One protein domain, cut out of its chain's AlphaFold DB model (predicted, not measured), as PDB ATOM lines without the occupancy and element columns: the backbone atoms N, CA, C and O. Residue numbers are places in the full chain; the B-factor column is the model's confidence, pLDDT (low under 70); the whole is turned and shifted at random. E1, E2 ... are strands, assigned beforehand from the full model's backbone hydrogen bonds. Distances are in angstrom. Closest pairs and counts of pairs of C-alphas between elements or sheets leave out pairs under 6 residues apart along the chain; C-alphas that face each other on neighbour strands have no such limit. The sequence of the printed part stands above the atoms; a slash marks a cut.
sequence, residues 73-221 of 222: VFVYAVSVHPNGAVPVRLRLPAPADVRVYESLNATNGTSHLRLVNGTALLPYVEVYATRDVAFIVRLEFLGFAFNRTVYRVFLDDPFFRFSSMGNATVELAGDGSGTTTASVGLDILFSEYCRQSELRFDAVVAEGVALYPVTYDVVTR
ATOM      1  N   VAL A  73     -31.060  27.984  13.549       87.25
ATOM      2  CA  VAL A  73     -30.092  28.767  14.313       87.25
ATOM      3  C   VAL A  73     -30.861  29.676  15.257       87.25
ATOM      4  O   VAL A  73     -31.696  30.470  14.825       87.25
ATOM      5  N   PHE A  74     -30.571  29.559  16.544       88.69
ATOM      6  CA  PHE A  74     -31.080  30.436  17.584       88.69
ATOM      7  C   PHE A  74     -29.951  31.310  18.117       88.69
ATOM      8  O   PHE A  74     -28.861  30.807  18.403       88.69
ATOM      9  N   VAL A  75     -30.219  32.606  18.264       92.19
ATOM     10  CA  VAL A  75     -29.316  33.555  18.917       92.19
ATOM     11  C   VAL A  75     -30.096  34.331  19.969       92.19
ATOM     12  O   VAL A  75     -31.142  34.896  19.671       92.19
ATOM     13  N   TYR A  76     -29.571  34.370  21.187       92.38
ATOM     14  CA  TYR A  76     -30.042  35.221  22.273       92.38
ATOM     15  C   TYR A  76     -28.879  36.110  22.697       92.38
ATOM     16  O   TYR A  76     -27.960  35.657  23.386       92.38
ATOM     17  N   ALA A  77     -28.881  37.350  22.221       95.75
ATOM     18  CA  ALA A  77     -27.862  38.335  22.536       95.75
ATOM     19  C   ALA A  77     -28.456  39.374  23.482       95.75
ATOM     20  O   ALA A  77     -29.436  40.025  23.147       95.75
ATOM     21  N   VAL A  78     -27.871  39.527  24.665       95.38
ATOM     22  CA  VAL A  78     -28.266  40.556  25.624       95.38
ATOM     23  C   VAL A  78     -27.052  41.367  26.043       95.38
ATOM     24  O   VAL A  78     -25.980  40.820  26.300       95.38
ATOM     25  N   SER A  79     -27.232  42.675  26.132       96.75
ATOM     26  CA  SER A  79     -26.278  43.630  26.671       96.75
ATOM     27  C   SER A  79     -26.956  44.434  27.772       96.75
ATOM     28  O   SER A  79     -28.100  44.860  27.626       96.75
ATOM     29  N   VAL A  80     -26.269  44.596  28.895       95.00
ATOM     30  CA  VAL A  80     -26.767  45.327  30.058       95.00
ATOM     31  C   VAL A  80     -25.696  46.308  30.493       95.00
ATOM     32  O   VAL A  80     -24.562  45.902  30.748       95.00
ATOM     33  N   HIS A  81     -26.084  47.573  30.615       95.19
ATOM     34  CA  HIS A  81     -25.253  48.667  31.106       95.19
ATOM     35  C   HIS A  81     -25.942  49.282  32.334       95.19
ATOM     36  O   HIS A  81     -26.877  50.081  32.182       95.19
ATOM     37  N   PRO A  82     -25.577  48.858  33.557       91.50
ATOM     38  CA  PRO A  82     -26.163  49.392  34.782       91.50
ATOM     39  C   PRO A  82     -25.795  50.872  34.968       91.50
ATOM     40  O   PRO A  82     -24.621  51.230  34.998       91.50
ATOM     41  N   ASN A  83     -26.787  51.741  35.174       87.81
ATOM     42  CA  ASN A  83     -26.556  53.145  35.518       87.81
ATOM     43  C   ASN A  83     -26.477  53.283  37.046       87.81
ATOM     44  O   ASN A  83     -27.394  53.792  37.694       87.81
ATOM     45  N   GLY A  84     -25.397  52.777  37.645       81.56
ATOM     46  CA  GLY A  84     -25.182  52.837  39.089       81.56
ATOM     47  C   GLY A  84     -24.050  51.936  39.573       81.56
ATOM     48  O   GLY A  84     -23.495  51.146  38.818       81.56
ATOM     49  N   ALA A  85     -23.706  52.056  40.857       80.50
ATOM     50  CA  ALA A  85     -22.686  51.219  41.501       80.50
ATOM     51  C   ALA A  85     -23.253  49.916  42.100       80.50
ATOM     52  O   ALA A  85     -22.501  49.102  42.637       80.50
ATOM     53  N   VAL A  86     -24.574  49.742  42.057       84.75
ATOM     54  CA  VAL A  86     -25.278  48.601  42.645       84.75
ATOM     55  C   VAL A  86     -25.552  47.562  41.552       84.75
ATOM     56  O   VAL A  86     -25.941  47.950  40.448       84.75
ATOM     57  N   PRO A  87     -25.380  46.259  41.836       87.75
ATOM     58  CA  PRO A  87     -25.791  45.205  40.921       87.75
ATOM     59  C   PRO A  87     -27.278  45.285  40.568       87.75
ATOM     60  O   PRO A  87     -28.119  45.627  41.403       87.75
ATOM     61  N   VAL A  88     -27.592  44.924  39.327       89.94
ATOM     62  CA  VAL A  88     -28.957  44.880  38.803       89.94
ATOM     63  C   VAL A  88     -29.372  43.457  38.487       89.94
ATOM     64  O   VAL A  88     -28.606  42.673  37.922       89.94
ATOM     65  N   ARG A  89     -30.621  43.139  38.813       90.31
ATOM     66  CA  ARG A  89     -31.280  41.894  38.448       90.31
ATOM     67  C   ARG A  89     -32.419  42.200  37.492       90.31
ATOM     68  O   ARG A  89     -33.344  42.930  37.835       90.31
ATOM     69  N   LEU A  90     -32.330  41.645  36.294       87.88
ATOM     70  CA  LEU A  90     -33.280  41.830  35.208       87.88
ATOM     71  C   LEU A  90     -34.000  40.517  34.929       87.88
ATOM     72  O   LEU A  90     -33.357  39.475  34.808       87.88
ATOM     73  N   ARG A  91     -35.320  40.568  34.772       88.12
ATOM     74  CA  ARG A  91     -36.105  39.476  34.189       88.12
ATOM     75  C   ARG A  91     -36.472  39.853  32.769       88.12
ATOM     76  O   ARG A  91     -37.124  40.867  32.560       88.12
ATOM     77  N   LEU A  92     -36.028  39.046  31.818       85.56
ATOM     78  CA  LEU A  92     -36.221  39.245  30.392       85.56
ATOM     79  C   LEU A  92     -37.112  38.143  29.814       85.56
ATOM     80  O   LEU A  92     -37.161  37.032  30.360       85.56
ATOM     81  N   PRO A  93     -37.765  38.406  28.674       81.00
ATOM     82  CA  PRO A  93     -38.540  37.393  27.984       81.00
ATOM     83  C   PRO A  93     -37.686  36.168  27.632       81.00
ATOM     84  O   PRO A  93     -36.585  36.291  27.080       81.00
ATOM     85  N   ALA A  94     -38.209  34.980  27.934       81.81
ATOM     86  CA  ALA A  94     -37.607  33.720  27.521       81.81
ATOM     87  C   ALA A  94     -38.230  33.206  26.214       81.81
ATOM     88  O   ALA A  94     -39.422  33.420  25.956       81.81
ATOM     89  N   PRO A  95     -37.455  32.482  25.392       76.94
ATOM     90  CA  PRO A  95     -38.024  31.663  24.328       76.94
ATOM     91  C   PRO A  95     -38.890  30.543  24.927       76.94
ATOM     92  O   PRO A  95     -38.611  30.073  26.023       76.94
ATOM     93  N   ALA A  96     -39.913  30.080  24.206       72.50
ATOM     94  CA  ALA A  96     -40.742  28.939  24.621       72.50
ATOM     95  C   ALA A  96     -40.184  27.565  24.199       72.50
ATOM     96  O   ALA A  96     -40.755  26.535  24.557       72.50
ATOM     97  N   ASP A  97     -39.119  27.516  23.393       74.62
ATOM     98  CA  ASP A  97     -38.553  26.247  22.928       74.62
ATOM     99  C   ASP A  97     -37.660  25.630  24.011       74.62
ATOM    100  O   ASP A  97     -36.567  26.115  24.286       74.62
ATOM    101  N   VAL A  98     -38.104  24.522  24.604       77.31
ATOM    102  CA  VAL A  98     -37.377  23.833  25.685       77.31
ATOM    103  C   VAL A  98     -35.957  23.427  25.271       77.31
ATOM    104  O   VAL A  98     -35.065  23.341  26.111       77.31
ATOM    105  N   ARG A  99     -35.699  23.230  23.972       78.81
ATOM    106  CA  ARG A  99     -34.378  22.820  23.470       78.81
ATOM    107  C   ARG A  99     -33.298  23.879  23.661       78.81
ATOM    108  O   ARG A  99     -32.125  23.529  23.671       78.81
ATOM    109  N   VAL A 100     -33.670  25.151  23.819       80.94
ATOM    110  CA  VAL A 100     -32.697  26.226  24.064       80.94
ATOM    111  C   VAL A 100     -32.469  26.490  25.556       80.94
ATOM    112  O   VAL A 100     -31.578  27.257  25.909       80.94
ATOM    113  N   TYR A 101     -33.236  25.853  26.448       85.38
ATOM    114  CA  TYR A 101     -33.259  26.200  27.873       85.38
ATOM    115  C   TYR A 101     -31.931  25.947  28.572       85.38
ATOM    116  O   TYR A 101     -31.461  26.797  29.323       85.38
ATOM    117  N   GLU A 102     -31.298  24.811  28.289       84.62
ATOM    118  CA  GLU A 102     -29.996  24.476  28.872       84.62
ATOM    119  C   GLU A 102     -28.886  25.414  28.386       84.62
ATOM    120  O   GLU A 102     -27.937  25.683  29.118       84.62
ATOM    121  N   SER A 103     -29.024  25.947  27.167       87.00
ATOM    122  CA  SER A 103     -28.056  26.882  26.584       87.00
ATOM    123  C   SER A 103     -28.164  28.289  27.180       87.00
ATOM    124  O   SER A 103     -27.192  29.040  27.154       87.00
ATOM    125  N   LEU A 104     -29.312  28.650  27.763       88.56
ATOM    126  CA  LEU A 104     -29.543  29.923  28.458       88.56
ATOM    127  C   LEU A 104     -28.991  29.889  29.890       88.56
ATOM    128  O   LEU A 104     -29.673  30.230  30.857       88.56
ATOM    129  N   ASN A 105     -27.744  29.454  30.027       92.25
ATOM    130  CA  ASN A 105     -26.993  29.469  31.270       92.25
ATOM    131  C   ASN A 105     -25.550  29.881  30.963       92.25
ATOM    132  O   ASN A 105     -24.736  29.067  30.529       92.25
ATOM    133  N   ALA A 106     -25.248  31.165  31.134       93.12
ATOM    134  CA  ALA A 106     -23.956  31.752  30.811       93.12
ATOM    135  C   ALA A 106     -23.448  32.610  31.970       93.12
ATOM    136  O   ALA A 106     -24.218  33.237  32.692       93.12
ATOM    137  N   THR A 107     -22.132  32.664  32.149       94.62
ATOM    138  CA  THR A 107     -21.491  33.470  33.197       94.62
ATOM    139  C   THR A 107     -20.368  34.302  32.592       94.62
ATOM    140  O   THR A 107     -19.672  33.856  31.681       94.62
ATOM    141  N   ASN A 108     -20.212  35.538  33.062       93.69
ATOM    142  CA  ASN A 108     -19.157  36.450  32.634       93.69
ATOM    143  C   ASN A 108     -18.638  37.219  33.859       93.69
ATOM    144  O   ASN A 108     -19.162  38.263  34.257       93.69
ATOM    145  N   GLY A 109     -17.612  36.656  34.500       91.19
ATOM    146  CA  GLY A 109     -17.117  37.140  35.787       91.19
ATOM    147  C   GLY A 109     -18.158  36.939  36.891       91.19
ATOM    148  O   GLY A 109     -18.591  35.819  37.136       91.19
ATOM    149  N   THR A 110     -18.557  38.024  37.558       91.19
ATOM    150  CA  THR A 110     -19.588  38.009  38.615       91.19
ATOM    151  C   THR A 110     -21.013  38.179  38.082       91.19
ATOM    152  O   THR A 110     -21.971  38.020  38.836       91.19
ATOM    153  N   SER A 111     -21.163  38.486  36.791       94.44
ATOM    154  CA  SER A 111     -22.460  38.591  36.123       94.44
ATOM    155  C   SER A 111     -22.872  37.244  35.534       94.44
ATOM    156  O   SER A 111     -22.024  36.474  35.070       94.44
ATOM    157  N   HIS A 112     -24.169  36.953  35.517       95.56
ATOM    158  CA  HIS A 112     -24.688  35.702  34.973       95.56
ATOM    159  C   HIS A 112     -26.038  35.878  34.284       95.56
ATOM    160  O   HIS A 112     -26.829  36.747  34.636       95.56
ATOM    161  N   LEU A 113     -26.285  35.010  33.311       94.38
ATOM    162  CA  LEU A 113     -27.543  34.827  32.612       94.38
ATOM    163  C   LEU A 113     -28.024  33.413  32.896       94.38
ATOM    164  O   LEU A 113     -27.279  32.457  32.678       94.38
ATOM    165  N   ARG A 114     -29.257  33.269  33.370       93.19
ATOM    166  CA  ARG A 114     -29.837  31.964  33.668       93.19
ATOM    167  C   ARG A 114     -31.320  31.939  33.346       93.19
ATOM    168  O   ARG A 114     -32.067  32.820  33.759       93.19
ATOM    169  N   LEU A 115     -31.773  30.882  32.687       88.06
ATOM    170  CA  LEU A 115     -33.196  30.593  32.603       88.06
ATOM    171  C   LEU A 115     -33.735  30.181  33.978       88.06
ATOM    172  O   LEU A 115     -33.254  29.227  34.598       88.06
ATOM    173  N   VAL A 116     -34.772  30.875  34.431       81.50
ATOM    174  CA  VAL A 116     -35.486  30.572  35.670       81.50
ATOM    175  C   VAL A 116     -36.900  30.119  35.311       81.50
ATOM    176  O   VAL A 116     -37.500  30.586  34.345       81.50
ATOM    177  N   ASN A 117     -37.431  29.163  36.077       73.06
ATOM    178  CA  ASN A 117     -38.768  28.602  35.867       73.06
ATOM    179  C   ASN A 117     -38.983  27.936  34.489       73.06
ATOM    180  O   ASN A 117     -40.072  28.007  33.927       73.06
ATOM    181  N   GLY A 118     -37.979  27.213  33.975       58.31
ATOM    182  CA  GLY A 118     -38.039  26.484  32.693       58.31
ATOM    183  C   GLY A 118     -39.087  25.359  32.589       58.31
ATOM    184  O   GLY A 118     -39.175  24.699  31.563       58.31
ATOM    185  N   THR A 119     -39.889  25.112  33.625       57.16
ATOM    186  CA  THR A 119     -41.013  24.154  33.616       57.16
ATOM    187  C   THR A 119     -42.372  24.822  33.850       57.16
ATOM    188  O   THR A 119     -43.394  24.137  33.865       57.16
ATOM    189  N   ALA A 120     -42.404  26.140  34.069       58.09
ATOM    190  CA  ALA A 120     -43.629  26.887  34.329       58.09
ATOM    191  C   ALA A 120     -44.291  27.360  33.025       58.09
ATOM    192  O   ALA A 120     -43.660  27.431  31.974       58.09
ATOM    193  N   LEU A 121     -45.567  27.747  33.115       60.50
ATOM    194  CA  LEU A 121     -46.332  28.338  32.007       60.50
ATOM    195  C   LEU A 121     -45.723  29.652  31.475       60.50
ATOM    196  O   LEU A 121     -46.086  30.070  30.382       60.50
ATOM    197  N   LEU A 122     -44.828  30.288  32.242       65.75
ATOM    198  CA  LEU A 122     -44.184  31.568  31.939       65.75
ATOM    199  C   LEU A 122     -42.689  31.511  32.327       65.75
ATOM    200  O   LEU A 122     -42.328  31.921  33.435       65.75
ATOM    201  N   PRO A 123     -41.816  30.942  31.474       75.81
ATOM    202  CA  PRO A 123     -40.374  30.988  31.685       75.81
ATOM    203  C   PRO A 123     -39.850  32.420  31.494       75.81
ATOM    204  O   PRO A 123     -40.349  33.161  30.646       75.81
ATOM    205  N   TYR A 124     -38.816  32.796  32.244       82.69
ATOM    206  CA  TYR A 124     -38.103  34.063  32.054       82.69
ATOM    207  C   TYR A 124     -36.594  33.854  32.161       82.69
ATOM    208  O   TYR A 124     -36.110  32.939  32.834       82.69
ATOM    209  N   VAL A 125     -35.839  34.702  31.470       88.31
ATOM    210  CA  VAL A 125     -34.380  34.732  31.569       88.31
ATOM    211  C   VAL A 125     -34.014  35.763  32.616       88.31
ATOM    212  O   VAL A 125     -34.349  36.935  32.494       88.31
ATOM    213  N   GLU A 126     -33.333  35.323  33.661       91.00
ATOM    214  CA  GLU A 126     -32.793  36.212  34.668       91.00
ATOM    215  C   GLU A 126     -31.359  36.595  34.302       91.00
ATOM    216  O   GLU A 126     -30.515  35.730  34.054       91.00
ATOM    217  N   VAL A 127     -31.086  37.895  34.276       92.56
ATOM    218  CA  VAL A 127     -29.746  38.448  34.095       92.56
ATOM    219  C   VAL A 127     -29.366  39.201  35.355       92.56
ATOM    220  O   VAL A 127     -30.018  40.166  35.739       92.56
ATOM    221  N   TYR A 128     -28.292  38.764  35.993       94.25
ATOM    222  CA  TYR A 128     -27.654  39.479  37.084       94.25
ATOM    223  C   TYR A 128     -26.405  40.169  36.542       94.25
ATOM    224  O   TYR A 128     -25.457  39.492  36.131       94.25
ATOM    225  N   ALA A 129     -26.406  41.498  36.524       92.88
ATOM    226  CA  ALA A 129     -25.302  42.304  36.023       92.88
ATOM    227  C   ALA A 129     -24.709  43.163  37.145       92.88
ATOM    228  O   ALA A 129     -25.386  43.977  37.768       92.88
ATOM    229  N   THR A 130     -23.417  42.982  37.395       92.56
ATOM    230  CA  THR A 130     -22.637  43.751  38.383       92.56
ATOM    231  C   THR A 130     -21.887  44.925  37.754       92.56
ATOM    232  O   THR A 130     -21.389  45.794  38.461       92.56
ATOM    233  N   ARG A 131     -21.761  44.910  36.426       92.19
ATOM    234  CA  ARG A 131     -21.075  45.878  35.564       92.19
ATOM    235  C   ARG A 131     -21.613  45.722  34.141       92.19
ATOM    236  O   ARG A 131     -22.395  44.803  33.892       92.19
ATOM    237  N   ASP A 132     -21.120  46.543  33.222       94.06
ATOM    238  CA  ASP A 132     -21.388  46.384  31.793       94.06
ATOM    239  C   ASP A 132     -21.039  44.967  31.331       94.06
ATOM    240  O   ASP A 132     -19.907  44.489  31.488       94.06
ATOM    241  N   VAL A 133     -22.040  44.273  30.797       95.44
ATOM    242  CA  VAL A 133     -21.922  42.871  30.412       95.44
ATOM    243  C   VAL A 133     -22.726  42.588  29.156       95.44
ATOM    244  O   VAL A 133     -23.826  43.102  28.963       95.44
ATOM    245  N   ALA A 134     -22.174  41.717  28.318       96.12
ATOM    246  CA  ALA A 134     -22.871  41.137  27.188       96.12
ATOM    247  C   ALA A 134     -22.823  39.608  27.270       96.12
ATOM    248  O   ALA A 134     -21.785  39.022  27.600       96.12
ATOM    249  N   PHE A 135     -23.946  38.977  26.945       96.06
ATOM    250  CA  PHE A 135     -24.087  37.537  26.783       96.06
ATOM    251  C   PHE A 135     -24.610  37.253  25.381       96.06
ATOM    252  O   PHE A 135     -25.586  37.858  24.950       96.06
ATOM    253  N   ILE A 136     -23.971  36.323  24.677       95.69
ATOM    254  CA  ILE A 136     -24.416  35.863  23.361       95.69
ATOM    255  C   ILE A 136     -24.518  34.346  23.431       95.69
ATOM    256  O   ILE A 136     -23.506  33.647  23.474       95.69
ATOM    257  N   VAL A 137     -25.745  33.843  23.456       92.94
ATOM    258  CA  VAL A 137     -26.035  32.412  23.406       92.94
ATOM    259  C   VAL A 137     -26.422  32.073  21.977       92.94
ATOM    260  O   VAL A 137     -27.417  32.582  21.469       92.94
ATOM    261  N   ARG A 138     -25.640  31.213  21.322       93.50
ATOM    262  CA  ARG A 138     -25.936  30.704  19.981       93.50
ATOM    263  C   ARG A 138     -26.070  29.190  20.029       93.50
ATOM    264  O   ARG A 138     -25.181  28.516  20.540       93.50
ATOM    265  N   LEU A 139     -27.153  28.675  19.458       90.25
ATOM    266  CA  LEU A 139     -27.405  27.243  19.333       90.25
ATOM    267  C   LEU A 139     -27.836  26.910  17.907       90.25
ATOM    268  O   LEU A 139     -28.607  27.648  17.295       90.25
ATOM    269  N   GLU A 140     -27.379  25.767  17.414       87.75
ATOM    270  CA  GLU A 140     -27.875  25.159  16.183       87.75
ATOM    271  C   GLU A 140     -28.524  23.826  16.533       87.75
ATOM    272  O   GLU A 140     -27.942  23.010  17.248       87.75
ATOM    273  N   PHE A 141     -29.754  23.617  16.077       82.19
ATOM    274  CA  PHE A 141     -30.492  22.396  16.373       82.19
ATOM    275  C   PHE A 141     -31.428  22.019  15.232       82.19
ATOM    276  O   PHE A 141     -31.898  22.863  14.471       82.19
ATOM    277  N   LEU A 142     -31.748  20.728  15.141       75.81
ATOM    278  CA  LEU A 142     -32.711  20.228  14.169       75.81
ATOM    279  C   LEU A 142     -34.140  20.530  14.642       75.81
ATOM    280  O   LEU A 142     -34.608  20.041  15.674       75.81
ATOM    281  N   GLY A 143     -34.843  21.377  13.893       63.44
ATOM    282  CA  GLY A 143     -36.275  21.607  14.014       63.44
ATOM    283  C   GLY A 143     -37.079  20.383  13.568       63.44
ATOM    284  O   GLY A 143     -36.710  19.705  12.618       63.44
ATOM    285  N   PHE A 144     -38.212  20.099  14.216       53.03
ATOM    286  CA  PHE A 144     -39.178  19.170  13.627       53.03
ATOM    287  C   PHE A 144     -39.906  19.885  12.481       53.03
ATOM    288  O   PHE A 144     -40.520  20.930  12.715       53.03
ATOM    289  N   ALA A 145     -39.902  19.292  11.281       43.38
ATOM    290  CA  ALA A 145     -40.524  19.846  10.068       43.38
ATOM    291  C   ALA A 145     -42.022  20.204  10.239       43.38
ATOM    292  O   ALA A 145     -42.565  21.045   9.519       43.38
ATOM    293  N   PHE A 146     -42.685  19.591  11.230       31.66
ATOM    294  CA  PHE A 146     -44.100  19.792  11.558       31.66
ATOM    295  C   PHE A 146     -44.377  20.827  12.653       31.66
ATOM    296  O   PHE A 146     -45.530  21.209  12.831       31.66
ATOM    297  N   ASN A 147     -43.361  21.337  13.355       35.16
ATOM    298  CA  ASN A 147     -43.551  22.376  14.367       35.16
ATOM    299  C   ASN A 147     -42.937  23.694  13.874       35.16
ATOM    300  O   ASN A 147     -41.886  24.149  14.335       35.16
ATOM    301  N   ARG A 148     -43.599  24.282  12.865       34.97
ATOM    302  CA  ARG A 148     -43.318  25.621  12.297       34.97
ATOM    303  C   ARG A 148     -43.759  26.764  13.223       34.97
ATOM    304  O   ARG A 148     -43.813  27.923  12.818       34.97
ATOM    305  N   THR A 149     -44.122  26.427  14.455       33.81
ATOM    306  CA  THR A 149     -44.616  27.346  15.468       33.81
ATOM    307  C   THR A 149     -43.665  27.386  16.656       33.81
ATOM    308  O   THR A 149     -44.038  27.049  17.770       33.81
ATOM    309  N   VAL A 150     -42.437  27.862  16.435       38.25
ATOM    310  CA  VAL A 150     -41.652  28.479  17.520       38.25
ATOM    311  C   VAL A 150     -42.147  29.927  17.661       38.25
ATOM    312  O   VAL A 150     -41.422  30.885  17.444       38.25
ATOM    313  N   TYR A 151     -43.449  30.089  17.916       33.75
ATOM    314  CA  TYR A 151     -44.060  31.375  18.239       33.75
ATOM    315  C   TYR A 151     -44.408  31.329  19.709       33.75
ATOM    316  O   TYR A 151     -45.486  30.864  20.068       33.75
ATOM    317  N   ARG A 152     -43.474  31.755  20.545       35.03
ATOM    318  CA  ARG A 152     -43.749  32.464  21.795       35.03
ATOM    319  C   ARG A 152     -42.395  32.729  22.424       35.03
ATOM    320  O   ARG A 152     -41.830  31.903  23.119       35.03
ATOM    321  N   VAL A 153     -41.858  33.904  22.151       39.25
ATOM    322  CA  VAL A 153     -41.390  34.672  23.298       39.25
ATOM    323  C   VAL A 153     -42.687  35.032  24.020       39.25
ATOM    324  O   VAL A 153     -43.614  35.502  23.355       39.25
ATOM    325  N   PHE A 154     -42.839  34.650  25.290       37.66
ATOM    326  CA  PHE A 154     -44.052  34.975  26.044       37.66
ATOM    327  C   PHE A 154     -44.116  36.493  26.193       37.66
ATOM    328  O   PHE A 154     -43.502  37.083  27.073       37.66
ATOM    329  N   LEU A 155     -44.801  37.110  25.243       42.31
ATOM    330  CA  LEU A 155     -45.234  38.490  25.255       42.31
ATOM    331  C   LEU A 155     -46.714  38.424  25.617       42.31
ATOM    332  O   LEU A 155     -47.418  37.546  25.110       42.31
ATOM    333  N   ASP A 156     -47.170  39.311  26.499       33.75
ATOM    334  CA  ASP A 156     -48.554  39.314  27.002       33.75
ATOM    335  C   ASP A 156     -49.607  39.408  25.881       33.75
ATOM    336  O   ASP A 156     -50.762  39.043  26.089       33.75
ATOM    337  N   ASP A 157     -49.198  39.806  24.672       36.97
ATOM    338  CA  ASP A 157     -50.018  39.787  23.467       36.97
ATOM    339  C   ASP A 157     -49.273  39.058  22.327       36.97
ATOM    340  O   ASP A 157     -48.156  39.454  21.966       36.97
ATOM    341  N   PRO A 158     -49.821  37.978  21.731       41.47
ATOM    342  CA  PRO A 158     -49.226  37.396  20.539       41.47
ATOM    343  C   PRO A 158     -49.254  38.442  19.426       41.47
ATOM    344  O   PRO A 158     -50.322  38.896  19.024       41.47
ATOM    345  N   PHE A 159     -48.084  38.784  18.891       46.28
ATOM    346  CA  PHE A 159     -47.960  39.598  17.689       46.28
ATOM    347  C   PHE A 159     -48.817  39.011  16.557       46.28
ATOM    348  O   PHE A 159     -48.430  38.064  15.866       46.28
ATOM    349  N   PHE A 160     -50.021  39.556  16.377       39.56
ATOM    350  CA  PHE A 160     -50.837  39.284  15.207       39.56
ATOM    351  C   PHE A 160     -50.084  39.802  13.979       39.56
ATOM    352  O   PHE A 160     -49.419  40.832  14.054       39.56
ATOM    353  N   ARG A 161     -50.207  39.078  12.857       45.31
ATOM    354  CA  ARG A 161     -49.463  39.184  11.577       45.31
ATOM    355  C   ARG A 161     -49.315  40.587  10.937       45.31
ATOM    356  O   ARG A 161     -48.787  40.670   9.835       45.31
ATOM    357  N   PHE A 162     -49.769  41.659  11.579       44.41
ATOM    358  CA  PHE A 162     -49.814  43.026  11.063       44.41
ATOM    359  C   PHE A 162     -49.198  44.088  11.988       44.41
ATOM    360  O   PHE A 162     -49.085  45.231  11.557       44.41
ATOM    361  N   SER A 163     -48.789  43.749  13.217       51.44
ATOM    362  CA  SER A 163     -48.048  44.683  14.078       51.44
ATOM    363  C   SER A 163     -46.625  44.185  14.284       51.44
ATOM    364  O   SER A 163     -46.423  43.073  14.757       51.44
ATOM    365  N   SER A 164     -45.642  45.010  13.933       64.44
ATOM    366  CA  SER A 164     -44.228  44.812  14.268       64.44
ATOM    367  C   SER A 164     -43.865  45.426  15.624       64.44
ATOM    368  O   SER A 164     -42.710  45.358  16.028       64.44
ATOM    369  N   MET A 165     -44.827  46.038  16.328       59.84
ATOM    370  CA  MET A 165     -44.621  46.728  17.608       59.84
ATOM    371  C   MET A 165     -45.541  46.185  18.705       59.84
ATOM    372  O   MET A 165     -46.736  45.974  18.480       59.84
ATOM    373  N   GLY A 166     -44.961  45.884  19.862       63.41
ATOM    374  CA  GLY A 166     -45.639  45.293  21.015       63.41
ATOM    375  C   GLY A 166     -44.869  45.598  22.292       63.41
ATOM    376  O   GLY A 166     -43.886  46.334  22.241       63.41
ATOM    377  N   ASN A 167     -45.301  45.044  23.424       66.75
ATOM    378  CA  ASN A 167     -44.643  45.278  24.708       66.75
ATOM    379  C   ASN A 167     -44.016  43.991  25.245       66.75
ATOM    380  O   ASN A 167     -44.650  42.937  25.221       66.75
ATOM    381  N   ALA A 168     -42.796  44.092  25.768       64.44
ATOM    382  CA  ALA A 168     -42.186  43.057  26.589       64.44
ATOM    383  C   ALA A 168     -42.251  43.428  28.064       64.44
ATOM    384  O   ALA A 168     -42.111  44.599  28.432       64.44
ATOM    385  N   THR A 169     -42.438  42.403  28.893       68.62
ATOM    386  CA  THR A 169     -42.324  42.518  30.337       68.62
ATOM    387  C   THR A 169     -40.859  42.409  30.739       68.62
ATOM    388  O   THR A 169     -40.200  41.397  30.490       68.62
ATOM    389  N   VAL A 170     -40.335  43.482  31.325       70.62
ATOM    390  CA  VAL A 170     -38.990  43.533  31.891       70.62
ATOM    391  C   VAL A 170     -39.088  44.050  33.312       70.62
ATOM    392  O   VAL A 170     -39.531  45.169  33.542       70.62
ATOM    393  N   GLU A 171     -38.660  43.234  34.268       76.00
ATOM    394  CA  GLU A 171     -38.610  43.630  35.673       76.00
ATOM    395  C   GLU A 171     -37.160  43.878  36.071       76.00
ATOM    396  O   GLU A 171     -36.311  42.999  35.908       76.00
ATOM    397  N   LEU A 172     -36.890  45.071  36.598       77.31
ATOM    398  CA  LEU A 172     -35.602  45.453  37.161       77.31
ATOM    399  C   LEU A 172     -35.717  45.546  38.683       77.31
ATOM    400  O   LEU A 172     -36.598  46.237  39.192       77.31
ATOM    401  N   ALA A 173     -34.794  44.895  39.384       75.94
ATOM    402  CA  ALA A 173     -34.574  45.056  40.815       75.94
ATOM    403  C   ALA A 173     -33.101  45.401  41.075       75.94
ATOM    404  O   ALA A 173     -32.208  44.769  40.504       75.94
ATOM    405  N   GLY A 174     -32.846  46.404  41.917       65.94
ATOM    406  CA  GLY A 174     -31.505  46.740  42.403       65.94
ATOM    407  C   GLY A 174     -31.256  46.183  43.805       65.94
ATOM    408  O   GLY A 174     -32.167  46.130  44.627       65.94
ATOM    409  N   ASP A 175     -30.012  45.811  44.113       69.56
ATOM    410  CA  ASP A 175     -29.615  45.299  45.440       69.56
ATOM    411  C   ASP A 175     -29.365  46.425  46.486       69.56
ATOM    412  O   ASP A 175     -28.638  46.232  47.462       69.56
ATOM    413  N   GLY A 176     -29.921  47.631  46.301       66.19
ATOM    414  CA  GLY A 176     -29.565  48.828  47.081       66.19
ATOM    415  C   GLY A 176     -30.709  49.820  47.294       66.19
ATOM    416  O   GLY A 176     -31.803  49.661  46.765       66.19
ATOM    417  N   SER A 177     -30.467  50.862  48.097       54.84
ATOM    418  CA  SER A 177     -31.457  51.908  48.377       54.84
ATOM    419  C   SER A 177     -31.389  53.028  47.330       54.84
ATOM    420  O   SER A 177     -30.498  53.876  47.391       54.84
ATOM    421  N   GLY A 178     -32.326  53.049  46.383       63.12
ATOM    422  CA  GLY A 178     -32.468  54.115  45.387       63.12
ATOM    423  C   GLY A 178     -33.145  53.628  44.109       63.12
ATOM    424  O   GLY A 178     -33.237  52.430  43.883       63.12
ATOM    425  N   THR A 179     -33.609  54.553  43.264       68.38
ATOM    426  CA  THR A 179     -34.160  54.210  41.945       68.38
ATOM    427  C   THR A 179     -33.037  53.744  41.028       68.38
ATOM    428  O   THR A 179     -32.185  54.550  40.641       68.38
ATOM    429  N   THR A 180     -33.033  52.461  40.676       81.31
ATOM    430  CA  THR A 180     -32.012  51.893  39.789       81.31
ATOM    431  C   THR A 180     -32.482  51.926  38.334       81.31
ATOM    432  O   THR A 180     -33.652  51.672  38.045       81.31
ATOM    433  N   THR A 181     -31.576  52.248  37.405       88.06
ATOM    434  CA  THR A 181     -31.843  52.169  35.960       88.06
ATOM    435  C   THR A 181     -30.736  51.399  35.249       88.06
ATOM    436  O   THR A 181     -29.603  51.346  35.728       88.06
ATOM    437  N   ALA A 182     -31.047  50.787  34.110       90.62
ATOM    438  CA  ALA A 182     -30.071  50.098  33.271       90.62
ATOM    439  C   ALA A 182     -30.448  50.246  31.796       90.62
ATOM    440  O   ALA A 182     -31.619  50.125  31.447       90.62
ATOM    441  N   SER A 183     -29.470  50.484  30.924       94.00
ATOM    442  CA  SER A 183     -29.680  50.336  29.480       94.00
ATOM    443  C   SER A 183     -29.575  48.859  29.124       94.00
ATOM    444  O   SER A 183     -28.594  48.198  29.476       94.00
ATOM    445  N   VAL A 184     -30.610  48.334  28.475       92.38
ATOM    446  CA  VAL A 184     -30.713  46.923  28.117       92.38
ATOM    447  C   VAL A 184     -30.996  46.809  26.630       92.38
ATOM    448  O   VAL A 184     -32.027  47.280  26.159       92.38
ATOM    449  N   GLY A 185     -30.091  46.139  25.922       94.00
ATOM    450  CA  GLY A 185     -30.296  45.681  24.554       94.00
ATOM    451  C   GLY A 185     -30.499  44.170  24.544       94.00
ATOM    452  O   GLY A 185     -29.685  43.449  25.117       94.00
ATOM    453  N   LEU A 186     -31.557  43.677  23.913       91.88
ATOM    454  CA  LEU A 186     -31.857  42.260  23.734       91.88
ATOM    455  C   LEU A 186     -32.272  42.006  22.286       91.88
ATOM    456  O   LEU A 186     -33.283  42.529  21.820       91.88
ATOM    457  N   ASP A 187     -31.536  41.117  21.632       92.19
ATOM    458  CA  ASP A 187     -31.839  40.599  20.309       92.19
ATOM    459  C   ASP A 187     -32.068  39.088  20.397       92.19
ATOM    460  O   ASP A 187     -31.192  38.317  20.804       92.19
ATOM    461  N   ILE A 188     -33.260  38.653  19.994       88.12
ATOM    462  CA  ILE A 188     -33.618  37.242  19.877       88.12
ATOM    463  C   ILE A 188     -33.809  36.921  18.402       88.12
ATOM    464  O   ILE A 188     -34.765  37.374  17.773       88.12
ATOM    465  N   LEU A 189     -32.918  36.098  17.863       87.81
ATOM    466  CA  LEU A 189     -32.941  35.660  16.478       87.81
ATOM    467  C   LEU A 189     -33.321  34.186  16.381       87.81
ATOM    468  O   LEU A 189     -32.725  33.332  17.036       87.81
ATOM    469  N   PHE A 190     -34.235  33.883  15.467       83.62
ATOM    470  CA  PHE A 190     -34.424  32.539  14.942       83.62
ATOM    471  C   PHE A 190     -34.264  32.572  13.428       83.62
ATOM    472  O   PHE A 190     -34.967  33.308  12.737       83.62
ATOM    473  N   SER A 191     -33.351  31.762  12.907       83.56
ATOM    474  CA  SER A 191     -33.168  31.547  11.477       83.56
ATOM    475  C   SER A 191     -33.480  30.092  11.143       83.56
ATOM    476  O   SER A 191     -32.966  29.172  11.774       83.56
ATOM    477  N   GLU A 192     -34.363  29.893  10.172       77.19
ATOM    478  CA  GLU A 192     -34.775  28.603   9.635       77.19
ATOM    479  C   GLU A 192     -34.767  28.710   8.114       77.19
ATOM    480  O   GLU A 192     -35.654  29.333   7.526       77.19
ATOM    481  N   TYR A 193     -33.774  28.097   7.474       77.25
ATOM    482  CA  TYR A 193     -33.646  28.082   6.020       77.25
ATOM    483  C   TYR A 193     -33.730  29.494   5.406       77.25
ATOM    484  O   TYR A 193     -32.824  30.300   5.595       77.25
ATOM    485  N   CYS A 194     -34.827  29.827   4.718       76.19
ATOM    486  CA  CYS A 194     -35.062  31.150   4.136       76.19
ATOM    487  C   CYS A 194     -35.813  32.131   5.040       76.19
ATOM    488  O   CYS A 194     -36.165  33.223   4.600       76.19
ATOM    489  N   ARG A 195     -36.156  31.755   6.265       76.25
ATOM    490  CA  ARG A 195     -36.956  32.580   7.161       76.25
ATOM    491  C   ARG A 195     -36.127  32.996   8.359       76.25
ATOM    492  O   ARG A 195     -35.521  32.169   9.027       76.25
ATOM    493  N   GLN A 196     -36.145  34.283   8.654       81.94
ATOM    494  CA  GLN A 196     -35.519  34.861   9.828       81.94
ATOM    495  C   GLN A 196     -36.590  35.620  10.605       81.94
ATOM    496  O   GLN A 196     -37.271  36.468  10.039       81.94
ATOM    497  N   SER A 197     -36.765  35.302  11.881       79.88
ATOM    498  CA  SER A 197     -37.566  36.101  12.808       79.88
ATOM    499  C   SER A 197     -36.660  36.704  13.860       79.88
ATOM    500  O   SER A 197     -35.814  36.009  14.425       79.88
ATOM    501  N   GLU A 198     -36.856  37.983  14.118       84.00
ATOM    502  CA  GLU A 198     -36.024  38.774  15.001       84.00
ATOM    503  C   GLU A 198     -36.913  39.575  15.947       84.00
ATOM    504  O   GLU A 198     -37.841  40.258  15.515       84.00
ATOM    505  N   LEU A 199     -36.640  39.476  17.242       83.75
ATOM    506  CA  LEU A 199     -37.205  40.350  18.258       83.75
ATOM    507  C   LEU A 199     -36.083  41.232  18.781       83.75
ATOM    508  O   LEU A 199     -35.085  40.708  19.273       83.75
ATOM    509  N   ARG A 200     -36.269  42.548  18.689       87.88
ATOM    510  CA  ARG A 200     -35.346  43.550  19.213       87.88
ATOM    511  C   ARG A 200     -35.995  44.344  20.329       87.88
ATOM    512  O   ARG A 200     -37.117  44.840  20.196       87.88
ATOM    513  N   PHE A 201     -35.250  44.500  21.403       87.06
ATOM    514  CA  PHE A 201     -35.579  45.323  22.547       87.06
ATOM    515  C   PHE A 201     -34.359  46.177  22.863       87.06
ATOM    516  O   PHE A 201     -33.286  45.642  23.104       87.06
ATOM    517  N   ASP A 202     -34.520  47.492  22.849       91.56
ATOM    518  CA  ASP A 202     -33.474  48.421  23.263       91.56
ATOM    519  C   ASP A 202     -34.139  49.554  24.036       91.56
ATOM    520  O   ASP A 202     -34.909  50.341  23.474       91.56
ATOM    521  N   ALA A 203     -33.935  49.570  25.350       88.94
ATOM    522  CA  ALA A 203     -34.540  50.564  26.218       88.94
ATOM    523  C   ALA A 203     -33.712  50.815  27.479       88.94
ATOM    524  O   ALA A 203     -32.951  49.971  27.956       88.94
ATOM    525  N   VAL A 204     -33.933  51.990  28.071       91.44
ATOM    526  CA  VAL A 204     -33.517  52.271  29.446       91.44
ATOM    527  C   VAL A 204     -34.616  51.777  30.379       91.44
ATOM    528  O   VAL A 204     -35.711  52.335  30.421       91.44
ATOM    529  N   VAL A 205     -34.311  50.711  31.109       87.88
ATOM    530  CA  VAL A 205     -35.199  50.060  32.068       87.88
ATOM    531  C   VAL A 205     -35.061  50.746  33.421       87.88
ATOM    532  O   VAL A 205     -33.949  51.042  33.863       87.88
ATOM    533  N   ALA A 206     -36.188  50.989  34.078       86.38
ATOM    534  CA  ALA A 206     -36.266  51.566  35.410       86.38
ATOM    535  C   ALA A 206     -36.999  50.624  36.372       86.38
ATOM    536  O   ALA A 206     -37.930  49.909  35.997       86.38
ATOM    537  N   GLU A 207     -36.578  50.642  37.632       82.44
ATOM    538  CA  GLU A 207     -37.229  49.898  38.707       82.44
ATOM    539  C   GLU A 207     -38.707  50.305  38.859       82.44
ATOM    540  O   GLU A 207     -39.053  51.487  38.817       82.44
ATOM    541  N   GLY A 208     -39.594  49.317  39.010       74.50
ATOM    542  CA  GLY A 208     -41.045  49.525  39.123       74.50
ATOM    543  C   GLY A 208     -41.792  49.726  37.796       74.50
ATOM    544  O   GLY A 208     -43.022  49.754  37.799       74.50
ATOM    545  N   VAL A 209     -41.090  49.817  36.660       77.06
ATOM    546  CA  VAL A 209     -41.697  49.862  35.320       77.06
ATOM    547  C   VAL A 209     -41.530  48.502  34.654       77.06
ATOM    548  O   VAL A 209     -40.407  48.047  34.463       77.06
ATOM    549  N   ALA A 210     -42.651  47.870  34.296       71.94
ATOM    550  CA  ALA A 210     -42.662  46.501  33.783       71.94
ATOM    551  C   ALA A 210     -42.780  46.395  32.256       71.94
ATOM    552  O   ALA A 210     -42.348  45.396  31.706       71.94
ATOM    553  N   LEU A 211     -43.371  47.369  31.556       75.31
ATOM    554  CA  LEU A 211     -43.691  47.244  30.126       75.31
ATOM    555  C   LEU A 211     -42.833  48.172  29.276       75.31
ATOM    556  O   LEU A 211     -42.820  49.382  29.502       75.31
ATOM    557  N   TYR A 212     -42.193  47.605  28.256       77.75
ATOM    558  CA  TYR A 212     -41.358  48.356  27.327       77.75
ATOM    559  C   TYR A 212     -41.638  47.984  25.874       77.75
ATOM    560  O   TYR A 212     -41.931  46.818  25.596       77.75
ATOM    561  N   PRO A 213     -41.518  48.944  24.941       78.19
ATOM    562  CA  PRO A 213     -41.738  48.681  23.531       78.19
ATOM    563  C   PRO A 213     -40.677  47.723  22.985       78.19
ATOM    564  O   PRO A 213     -39.482  47.874  23.238       78.19
ATOM    565  N   VAL A 214     -41.123  46.759  22.190       81.62
ATOM    566  CA  VAL A 214     -40.279  45.831  21.441       81.62
ATOM    567  C   VAL A 214     -40.675  45.819  19.979       81.62
ATOM    568  O   VAL A 214     -41.847  45.980  19.627       81.62
ATOM    569  N   THR A 215     -39.675  45.604  19.133       83.75
ATOM    570  CA  THR A 215     -39.862  45.447  17.695       83.75
ATOM    571  C   THR A 215     -39.748  43.976  17.336       83.75
ATOM    572  O   THR A 215     -38.833  43.289  17.783       83.75
ATOM    573  N   TYR A 216     -40.669  43.494  16.515       79.50
ATOM    574  CA  TYR A 216     -40.665  42.147  15.977       79.50
ATOM    575  C   TYR A 216     -40.692  42.208  14.452       79.50
ATOM    576  O   TYR A 216     -41.580  42.830  13.866       79.50
ATOM    577  N   ASP A 217     -39.727  41.551  13.814       79.25
ATOM    578  CA  ASP A 217     -39.601  41.484  12.363       79.25
ATOM    579  C   ASP A 217     -39.485  40.027  11.893       79.25
ATOM    580  O   ASP A 217     -38.928  39.159  12.570       79.25
ATOM    581  N   VAL A 218     -40.036  39.747  10.715       76.50
ATOM    582  CA  VAL A 218     -39.925  38.457  10.039       76.50
ATOM    583  C   VAL A 218     -39.525  38.709   8.599       76.50
ATOM    584  O   VAL A 218     -40.343  39.102   7.767       76.50
ATOM    585  N   VAL A 219     -38.279  38.387   8.280       75.69
ATOM    586  CA  VAL A 219     -37.722  38.547   6.943       75.69
ATOM    587  C   VAL A 219     -37.634  37.187   6.264       75.69
ATOM    588  O   VAL A 219     -37.137  36.217   6.835       75.69
ATOM    589  N   THR A 220     -38.101  37.111   5.018       76.62
ATOM    590  CA  THR A 220     -37.853  35.950   4.154       76.62
ATOM    591  C   THR A 220     -36.715  36.302   3.200       76.62
ATOM    592  O   THR A 220     -36.848  37.244   2.425       76.62
ATOM    593  N   ARG A 221     -35.591  35.588   3.284       69.44
ATOM    594  CA  ARG A 221     -34.415  35.740   2.419       69.44
ATOM    595  C   ARG A 221     -34.145  34.407   1.708       69.44
ATOM    596  O   ARG A 221     -33.356  33.601   2.191       69.44
TER     597      ARG A 221
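This is residues 73 to 221 of the 222 residues of an uncharacterized protein of Euryarchaeota archaeon (UniProt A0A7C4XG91). Two antiparallel sheets lie face to face as a sandwich, a larger one of mostly long strands, in the order E6, E1, E9, E10, E11, E7, and a smaller one of shorter strands, E3, E4, E5, E2, E8, their strands crossed at 44 degrees. Edge strand E7 of the larger sheet runs on into edge strand E8 of the smaller, and the long unnamed stretch of residues 143 to 164 leads from E6 to E7. The printed part has 149 residues with no named helix and eleven named strands, E1 to E11 along the chain, and its class is all strand. It is compact, with a radius of gyration of the C-alphas of 15.3 A, and elongated, spanning 50 by 31 by 29 A.

The larger sheet, twisted, runs E6 of residues 133 to 142, E1 of 73 to 83, E9 of 181 to 192, E10 of 195 to 206, E11 of 211 to 220 and E7 of 165 to 169. Among its pairs within hydrogen-bond range are N 78 and O 135, 2.8 A, N 79 and O 185, 2.8 A, N 186 and O 201, 2.7 A, N 198 and O 217, 2.8 A, and N 214 and O 166, 2.8 A. E9, E10 and E11 form a meander, each strand the antiparallel neighbour of the one before, in two hairpins. Pairing is staggered: E11 pairs with E7 over residues 211 to 215 and with E10 over 215 to 220. The smaller sheet, also twisted, runs E3 of residues 105 to 108, E4 of 111 to 116, E5 of 124 to 129, E2 of 88 to 93 and E8 of 171 to 174. Here N 106 and O 113, 2.9 A, N 114 and O 126, 2.8 A, N 90 and O 127, 2.8 A, and N 89 and O 173, 2.8 A, are within hydrogen-bond range. E3, E4 and E5 are a second meander; with E2, the antiparallel neighbour of E5, they form a Greek key. The facing parts of the sheets are 9.9 A apart centre to centre. The closest C-alphas of E8 and E10, those of Leu 172 and Ala 206, are 6.4 A apart; those of E3 and E6, Ala 106 and Phe 135, 7.1 A. E7 runs on into E8 across one residue, at 44 degrees.

E1 begins at C-alpha 73, (-30.092, 28.767, 14.313), and is 32.5 A long. E9 measures 35.5 A, E10 34.0 A and E6 29.9 A. E11, 28.9 A, ends at C-alpha 220, (-37.853, 35.950, 4.154).

The C-alphas farthest apart, of Ala 145 and Ser 177, are 50.8 A apart. The printed part has no cut; the links E2 to E3 and E6 to E7 are long. Mean pLDDT of the printed part is 76.9, with residues 118 to 122, 143 to 169, 174 to 179 and 221 under 70.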